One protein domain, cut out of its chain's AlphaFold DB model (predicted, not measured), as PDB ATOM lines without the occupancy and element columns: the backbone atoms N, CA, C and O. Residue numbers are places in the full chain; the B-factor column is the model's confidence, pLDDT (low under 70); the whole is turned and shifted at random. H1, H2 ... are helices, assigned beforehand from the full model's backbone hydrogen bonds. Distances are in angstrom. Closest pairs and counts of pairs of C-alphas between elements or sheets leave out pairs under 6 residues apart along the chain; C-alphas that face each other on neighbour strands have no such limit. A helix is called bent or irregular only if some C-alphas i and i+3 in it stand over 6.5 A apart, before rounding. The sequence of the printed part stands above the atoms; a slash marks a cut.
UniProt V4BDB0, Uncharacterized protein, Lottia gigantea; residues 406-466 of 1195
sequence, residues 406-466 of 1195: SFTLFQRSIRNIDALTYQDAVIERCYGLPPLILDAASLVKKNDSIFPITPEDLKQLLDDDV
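Overview. This is residues 406 to 466 of the 1195 residues of an uncharacterized protein of Lottia gigantea (UniProt V4BDB0). The longest helix, H3, and H2 meet as a V near the link between them, with H1 packed on both from one side and H4, side by side with H2, on the other. The printed part has 61 residues with four named helices, H1 to H4 in chain order, all helix, and no named strand. It is compact, with a radius of gyration of the C-alphas of 10.1 A, and spans 27 by 24 by 17 A.

Along the chain. H3, residues 434 to 447, is 20.9 A long from C-alpha 434 at (-7.593, -14.831, 15.217). H2, residues 419 to 430, is irregular: C-alphas 421 and 424 are 7.7 A apart. H1 is residues 406 to 413; H4, residues 455 to 463, ends at (-16.386, -25.945, 7.184).

Arrangement. H3 touches H2 with residues 436 to 440 alone, at a steep tilt of 45 degrees; the closest C-alphas, Leu 436 and Cys 430, are 5.5 A apart. H1 touches H3, closest at C-alphas 410 and 437, 5.7 A. H4 touches H2 at a shallow tilt of 23 degrees, the same way, closest at C-alphas 455 and 422, 5.1 A. H1 and H4 are apart. O i to N i+4 pairs are within hydrogen-bond range throughout H1 and H4, in 6 of 8 in H2 and 9 of 10 in H3.

Size, cuts and confidence. The printed part has no cut and no long link. Mean pLDDT of the printed part is 70.2; 32 residues are under 70, among them 428 to 443.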
ATOM      1  N   SER A 406      -4.711 -11.305   8.539       79.38
ATOM      2  CA  SER A 406      -5.134 -12.698   8.695       79.38
ATOM      3  C   SER A 406      -4.109 -13.664   8.119       79.38
ATOM      4  O   SER A 406      -3.643 -14.569   8.816       79.38
ATOM      5  N   PHE A 407      -3.692 -13.433   6.873       84.44
ATOM      6  CA  PHE A 407      -2.656 -14.236   6.243       84.44
ATOM      7  C   PHE A 407      -1.297 -14.072   6.943       84.44
ATOM      8  O   PHE A 407      -0.598 -15.058   7.169       84.44
ATOM      9  N   THR A 408      -0.950 -12.864   7.401       83.00
ATOM     10  CA  THR A 408       0.285 -12.618   8.171       83.00
ATOM     11  C   THR A 408       0.297 -13.379   9.502       83.00
ATOM     12  O   THR A 408       1.339 -13.902   9.906       83.00
ATOM     13  N   LEU A 409      -0.844 -13.473  10.197       78.88
ATOM     14  CA  LEU A 409      -0.993 -14.274  11.416       78.88
ATOM     15  C   LEU A 409      -0.819 -15.774  11.123       78.88
ATOM     16  O   LEU A 409      -0.105 -16.453  11.861       78.88
ATOM     17  N   PHE A 410      -1.405 -16.277  10.035       80.25
ATOM     18  CA  PHE A 410      -1.250 -17.667   9.593       80.25
ATOM     19  C   PHE A 410       0.201 -18.000   9.217       80.25
ATOM     20  O   PHE A 410       0.805 -18.896   9.808       80.25
ATOM     21  N   GLN A 411       0.798 -17.222   8.310       84.00
ATOM     22  CA  GLN A 411       2.163 -17.403   7.811       84.00
ATOM     23  C   GLN A 411       3.212 -17.333   8.929       84.00
ATOM     24  O   GLN A 411       4.169 -18.094   8.927       84.00
ATOM     25  N   ARG A 412       3.051 -16.448   9.921       76.81
ATOM     26  CA  ARG A 412       3.959 -16.408  11.084       76.81
ATOM     27  C   ARG A 412       3.740 -17.564  12.059       76.81
ATOM     28  O   ARG A 412       4.644 -17.879  12.837       76.81
ATOM     29  N   SER A 413       2.558 -18.174  12.032       71.62
ATOM     30  CA  SER A 413       2.232 -19.332  12.858       71.62
ATOM     31  C   SER A 413       2.844 -20.607  12.284       71.62
ATOM     32  O   SER A 413       3.457 -21.351  13.052       71.62
ATOM     33  N   ILE A 414       2.735 -20.858  10.973       74.19
ATOM     34  CA  ILE A 414       3.380 -22.005  10.309       74.19
ATOM     35  C   ILE A 414       4.814 -21.668   9.880       74.19
ATOM     36  O   ILE A 414       5.056 -20.855   8.999       74.19
ATOM     37  N   ARG A 415       5.801 -22.291  10.530       65.00
ATOM     38  CA  ARG A 415       7.217 -22.156  10.156       65.00
ATOM     39  C   ARG A 415       7.606 -23.329   9.262       65.00
ATOM     40  O   ARG A 415       7.192 -24.447   9.542       65.00
ATOM     41  N   ASN A 416       8.425 -23.060   8.247       68.12
ATOM     42  CA  ASN A 416       8.994 -24.024   7.292       68.12
ATOM     43  C   ASN A 416       8.009 -24.683   6.298       68.12
ATOM     44  O   ASN A 416       8.440 -25.524   5.517       68.12
ATOM     45  N   ILE A 417       6.741 -24.261   6.269       77.69
ATOM     46  CA  ILE A 417       5.711 -24.718   5.317       77.69
ATOM     47  C   ILE A 417       5.380 -23.556   4.366       77.69
ATOM     48  O   ILE A 417       5.341 -22.405   4.812       77.69
ATOM     49  N   ASP A 418       5.133 -23.820   3.076       81.44
ATOM     50  CA  ASP A 418       4.740 -22.764   2.129       81.44
ATOM     51  C   ASP A 418       3.299 -22.294   2.368       81.44
ATOM     52  O   ASP A 418       2.323 -22.843   1.850       81.44
ATOM     53  N   ALA A 419       3.181 -21.230   3.160       79.62
ATOM     54  CA  ALA A 419       1.911 -20.626   3.523       79.62
ATOM     55  C   ALA A 419       1.106 -20.091   2.332       79.62
ATOM     56  O   ALA A 419      -0.119 -20.052   2.438       79.62
ATOM     57  N   LEU A 420       1.746 -19.692   1.223       83.75
ATOM     58  CA  LEU A 420       1.056 -19.066   0.086       83.75
ATOM     59  C   LEU A 420       0.007 -19.998  -0.526       83.75
ATOM     60  O   LEU A 420      -1.068 -19.545  -0.907       83.75
ATOM     61  N   THR A 421       0.270 -21.307  -0.523       84.19
ATOM     62  CA  THR A 421      -0.670 -22.330  -1.010       84.19
ATOM     63  C   THR A 421      -2.013 -22.336  -0.269       84.19
ATOM     64  O   THR A 421      -3.040 -22.636  -0.871       84.19
ATOM     65  N   TYR A 422      -2.040 -21.950   1.011       83.69
ATOM     66  CA  TYR A 422      -3.247 -21.929   1.846       83.69
ATOM     67  C   TYR A 422      -3.892 -20.539   1.952       83.69
ATOM     68  O   TYR A 422      -4.868 -20.388   2.690       83.69
ATOM     69  N   GLN A 423      -3.361 -19.520   1.264       84.81
ATOM     70  CA  GLN A 423      -3.791 -18.128   1.429       84.81
ATOM     71  C   GLN A 423      -5.305 -17.963   1.232       84.81
ATOM     72  O   GLN A 423      -5.983 -17.440   2.119       84.81
ATOM     73  N   ASP A 424      -5.839 -18.482   0.126       80.81
ATOM     74  CA  ASP A 424      -7.264 -18.381  -0.193       80.81
ATOM     75  C   ASP A 424      -8.123 -19.175   0.799       80.81
ATOM     76  O   ASP A 424      -9.133 -18.672   1.275       80.81
ATOM     77  N   ALA A 425      -7.690 -20.375   1.208       77.88
ATOM     78  CA  ALA A 425      -8.394 -21.177   2.213       77.88
ATOM     79  C   ALA A 425      -8.508 -20.454   3.568       77.88
ATOM     80  O   ALA A 425      -9.560 -20.481   4.203       77.88
ATOM     81  N   VAL A 426      -7.452 -19.760   3.999       74.50
ATOM     82  CA  VAL A 426      -7.433 -19.008   5.263       74.50
ATOM     83  C   VAL A 426      -8.255 -17.722   5.171       74.50
ATOM     84  O   VAL A 426      -8.970 -17.388   6.116       74.50
ATOM     85  N   ILE A 427      -8.197 -17.002   4.052       77.69
ATOM     86  CA  ILE A 427      -8.997 -15.786   3.852       77.69
ATOM     87  C   ILE A 427     -10.485 -16.156   3.749       77.69
ATOM     88  O   ILE A 427     -11.286 -15.698   4.568       77.69
ATOM     89  N   GLU A 428     -10.837 -17.061   2.829       69.56
ATOM     90  CA  GLU A 428     -12.209 -17.529   2.609       69.56
ATOM     91  C   GLU A 428     -12.829 -18.164   3.852       69.56
ATOM     92  O   GLU A 428     -14.024 -17.989   4.055       69.56
ATOM     93  N   ARG A 429     -12.070 -18.937   4.651       64.62
ATOM     94  CA  ARG A 429     -12.628 -19.790   5.722       64.62
ATOM     95  C   ARG A 429     -12.193 -19.426   7.140       64.62
ATOM     96  O   ARG A 429     -12.677 -20.036   8.088       64.62
ATOM     97  N   CYS A 430     -11.369 -18.401   7.361       62.84
ATOM     98  CA  CYS A 430     -11.151 -17.854   8.711       62.84
ATOM     99  C   CYS A 430     -11.761 -16.457   8.924       62.84
ATOM    100  O   CYS A 430     -11.904 -16.047  10.080       62.84
ATOM    101  N   TYR A 431     -12.164 -15.747   7.856       62.47
ATOM    102  CA  TYR A 431     -12.932 -14.487   7.887       62.47
ATOM    103  C   TYR A 431     -12.426 -13.457   8.929       62.47
ATOM    104  O   TYR A 431     -13.226 -12.836   9.640       62.47
ATOM    105  N   GLY A 432     -11.107 -13.311   9.092       64.75
ATOM    106  CA  GLY A 432     -10.512 -12.342  10.018       64.75
ATOM    107  C   GLY A 432     -10.595 -12.669  11.516       64.75
ATOM    108  O   GLY A 432     -10.469 -11.765  12.347       64.75
ATOM    109  N   LEU A 433     -10.837 -13.924  11.914       64.69
ATOM    110  CA  LEU A 433     -10.948 -14.310  13.329       64.69
ATOM    111  C   LEU A 433      -9.663 -14.981  13.856       64.69
ATOM    112  O   LEU A 433      -9.401 -16.132  13.505       64.69
ATOM    113  N   PRO A 434      -8.892 -14.328  14.759       68.31
ATOM    114  CA  PRO A 434      -7.593 -14.831  15.217       68.31
ATOM    115  C   PRO A 434      -7.559 -16.277  15.741       68.31
ATOM    116  O   PRO A 434      -6.553 -16.937  15.495       68.31
ATOM    117  N   PRO A 435      -8.588 -16.808  16.443       57.22
ATOM    118  CA  PRO A 435      -8.597 -18.214  16.848       57.22
ATOM    119  C   PRO A 435      -8.575 -19.158  15.642       57.22
ATOM    120  O   PRO A 435      -7.628 -19.920  15.510       57.22
ATOM    121  N   LEU A 436      -9.525 -19.012  14.709       58.12
ATOM    122  CA  LEU A 436      -9.665 -19.897  13.545       58.12
ATOM    123  C   LEU A 436      -8.403 -19.919  12.673       58.12
ATOM    124  O   LEU A 436      -8.028 -20.962  12.151       58.12
ATOM    125  N   ILE A 437      -7.715 -18.781  12.568       68.88
ATOM    126  CA  ILE A 437      -6.448 -18.654  11.836       68.88
ATOM    127  C   ILE A 437      -5.329 -19.473  12.512       68.88
ATOM    128  O   ILE A 437      -4.528 -20.120  11.835       68.88
ATOM    129  N   LEU A 438      -5.282 -19.481  13.848       65.12
ATOM    130  CA  LEU A 438      -4.346 -20.301  14.628       65.12
ATOM    131  C   LEU A 438      -4.722 -21.791  14.604       65.12
ATOM    132  O   LEU A 438      -3.832 -22.640  14.592       65.12
ATOM    133  N   ASP A 439      -6.016 -22.112  14.572       57.94
ATOM    134  CA  ASP A 439      -6.521 -23.476  14.405       57.94
ATOM    135  C   ASP A 439      -6.154 -24.042  13.020       57.94
ATOM    136  O   ASP A 439      -5.558 -25.115  12.946       57.94
ATOM    137  N   ALA A 440      -6.381 -23.287  11.939       66.94
ATOM    138  CA  ALA A 440      -5.955 -23.641  10.582       66.94
ATOM    139  C   ALA A 440      -4.434 -23.875  10.503       66.94
ATOM    140  O   ALA A 440      -3.975 -24.888   9.973       66.94
ATOM    141  N   ALA A 441      -3.639 -22.985  11.109       69.25
ATOM    142  CA  ALA A 441      -2.188 -23.142  11.202       69.25
ATOM    143  C   ALA A 441      -1.763 -24.383  12.018       69.25
ATOM    144  O   ALA A 441      -0.698 -24.952  11.777       69.25
ATOM    145  N   SER A 442      -2.577 -24.816  12.984       64.81
ATOM    146  CA  SER A 442      -2.363 -26.039  13.768       64.81
ATOM    147  C   SER A 442      -2.701 -27.303  12.967       64.81
ATOM    148  O   SER A 442      -1.956 -28.279  13.034       64.81
ATOM    149  N   LEU A 443      -3.775 -27.277  12.168       69.00
ATOM    150  CA  LEU A 443      -4.154 -28.377  11.272       69.00
ATOM    151  C   LEU A 443      -3.065 -28.649  10.229       69.00
ATOM    152  O   LEU A 443      -2.619 -29.789  10.110       69.00
ATOM    153  N   VAL A 444      -2.578 -27.608   9.546       73.44
ATOM    154  CA  VAL A 444      -1.505 -27.733   8.543       73.44
ATOM    155  C   VAL A 444      -0.221 -28.292   9.177       73.44
ATOM    156  O   VAL A 444       0.285 -29.318   8.729       73.44
ATOM    157  N   LYS A 445       0.242 -27.718  10.301       71.38
ATOM    158  CA  LYS A 445       1.425 -28.211  11.043       71.38
ATOM    159  C   LYS A 445       1.378 -29.689  11.419       71.38
ATOM    160  O   LYS A 445       2.416 -30.338  11.444       71.38
ATOM    161  N   LYS A 446       0.210 -30.193  11.826       65.12
ATOM    162  CA  LYS A 446       0.085 -31.552  12.376       65.12
ATOM    163  C   LYS A 446       0.195 -32.650  11.325       65.12
ATOM    164  O   LYS A 446       0.494 -33.781  11.691       65.12
ATOM    165  N   ASN A 447      -0.073 -32.329  10.063       60.66
ATOM    166  CA  ASN A 447      -0.221 -33.318   8.994       60.66
ATOM    167  C   ASN A 447       0.904 -33.247   7.943       60.66
ATOM    168  O   ASN A 447       1.089 -34.200   7.188       60.66
ATOM    169  N   ASP A 448       1.709 -32.178   7.983       61.72
ATOM    170  CA  ASP A 448       2.916 -31.902   7.181       61.72
ATOM    171  C   ASP A 448       3.870 -33.106   7.003       61.72
ATOM    172  O   ASP A 448       4.502 -33.259   5.960       61.72
ATOM    173  N   SER A 449       3.948 -34.002   7.996       55.84
ATOM    174  CA  SER A 449       4.878 -35.139   8.027       55.84
ATOM    175  C   SER A 449       4.285 -36.516   7.688       55.84
ATOM    176  O   SER A 449       5.045 -37.483   7.636       55.84
ATOM    177  N   ILE A 450       2.965 -36.642   7.483       52.69
ATOM    178  CA  ILE A 450       2.302 -37.947   7.252       52.69
ATOM    179  C   ILE A 450       1.415 -37.918   6.000       52.69
ATOM    180  O   ILE A 450       1.568 -38.768   5.127       52.69
ATOM    181  N   PHE A 451       0.527 -36.929   5.891       63.25
ATOM    182  CA  PHE A 451      -0.295 -36.663   4.708       63.25
ATOM    183  C   PHE A 451      -0.545 -35.150   4.631       63.25
ATOM    184  O   PHE A 451      -1.408 -34.656   5.358       63.25
ATOM    185  N   PRO A 452       0.202 -34.387   3.809       68.94
ATOM    186  CA  PRO A 452       0.036 -32.940   3.747       68.94
ATOM    187  C   PRO A 452      -1.372 -32.587   3.247       68.94
ATOM    188  O   PRO A 452      -1.735 -32.890   2.111       68.94
ATOM    189  N   ILE A 453      -2.150 -31.954   4.127       75.88
ATOM    190  CA  ILE A 453      -3.501 -31.433   3.870       75.88
ATOM    191  C   ILE A 453      -3.446 -30.482   2.671       75.88
ATOM    192  O   ILE A 453      -2.664 -29.534   2.685       75.88
ATOM    193  N   THR A 454      -4.272 -30.686   1.643       81.88
ATOM    194  CA  THR A 454      -4.367 -29.710   0.548       81.88
ATOM    195  C   THR A 454      -5.146 -28.463   0.993       81.88
ATOM    196  O   THR A 454      -5.891 -28.510   1.977       81.88
ATOM    197  N   PRO A 455      -5.043 -27.328   0.278       80.19
ATOM    198  CA  PRO A 455      -5.846 -26.149   0.589       80.19
ATOM    199  C   PRO A 455      -7.356 -26.420   0.585       80.19
ATOM    200  O   PRO A 455      -8.067 -25.818   1.382       80.19
ATOM    201  N   GLU A 456      -7.846 -27.349  -0.243       77.69
ATOM    202  CA  GLU A 456      -9.272 -27.695  -0.296       77.69
ATOM    203  C   GLU A 456      -9.681 -28.635   0.854       77.69
ATOM    204  O   GLU A 456     -10.728 -28.420   1.464       77.69
ATOM    205  N   ASP A 457      -8.815 -29.579   1.256       74.38
ATOM    206  CA  ASP A 457      -9.000 -30.350   2.500       74.38
ATOM    207  C   ASP A 457      -9.056 -29.412   3.719       74.38
ATOM    208  O   ASP A 457      -9.870 -29.601   4.621       74.38
ATOM    209  N   LEU A 458      -8.224 -28.360   3.743       75.06
ATOM    210  CA  LEU A 458      -8.256 -27.345   4.797       75.06
ATOM    211  C   LEU A 458      -9.574 -26.557   4.783       75.06
ATOM    212  O   LEU A 458     -10.123 -26.304   5.856       75.06
ATOM    213  N   LYS A 459     -10.114 -26.199   3.606       71.75
ATOM    214  CA  LYS A 459     -11.444 -25.571   3.514       71.75
ATOM    215  C   LYS A 459     -12.532 -26.497   4.060       71.75
ATOM    216  O   LYS A 459     -13.340 -26.047   4.867       71.75
ATOM    217  N   GLN A 460     -12.516 -27.780   3.693       68.00
ATOM    218  CA  GLN A 460     -13.490 -28.760   4.180       68.00
ATOM    219  C   GLN A 460     -13.400 -28.961   5.705       68.00
ATOM    220  O   GLN A 460     -14.417 -28.905   6.396       68.00
ATOM    221  N   LEU A 461     -12.191 -29.111   6.256       62.88
ATOM    222  CA  LEU A 461     -11.973 -29.256   7.702       62.88
ATOM    223  C   LEU A 461     -12.395 -28.008   8.500       62.88
ATOM    224  O   LEU A 461     -12.829 -28.135   9.645       62.88
ATOM    225  N   LEU A 462     -12.289 -26.810   7.914       63.41
ATOM    226  CA  LEU A 462     -12.770 -25.564   8.523       63.41
ATOM    227  C   LEU A 462     -14.295 -25.390   8.397       63.41
ATOM    228  O   LEU A 462     -14.903 -24.810   9.296       63.41
ATOM    229  N   ASP A 463     -14.924 -25.923   7.347       59.72
ATOM    230  CA  ASP A 463     -16.386 -25.945   7.184       59.72
ATOM    231  C   ASP A 463     -17.075 -26.948   8.125       59.72
ATOM    232  O   ASP A 463     -18.195 -26.713   8.592       59.72
ATOM    233  N   ASP A 464     -16.413 -28.064   8.438       52.19
ATOM    234  CA  ASP A 464     -16.883 -29.034   9.430       52.19
ATOM    235  C   ASP A 464     -16.675 -28.564  10.884       52.19
ATOM    236  O   ASP A 464     -17.343 -29.070  11.793       52.19
ATOM    237  N   ASP A 465     -15.849 -27.534  11.119       51.28
ATOM    238  CA  ASP A 465     -15.630 -26.951  12.446       51.28
ATOM    239  C   ASP A 465     -16.922 -26.337  13.024       51.28
ATOM    240  O   ASP A 465     -17.514 -25.379  12.517       51.28
ATOM    241  N   VAL A 466     -17.348 -26.862  14.173       46.09
ATOM    242  CA  VAL A 466     -18.530 -26.407  14.918       46.09
ATOM    243  C   VAL A 466     -18.496 -24.913  15.272       46.09
ATOM    244  O   VAL A 466     -19.549 -24.274  15.379       46.09
TER     245      VAL A 466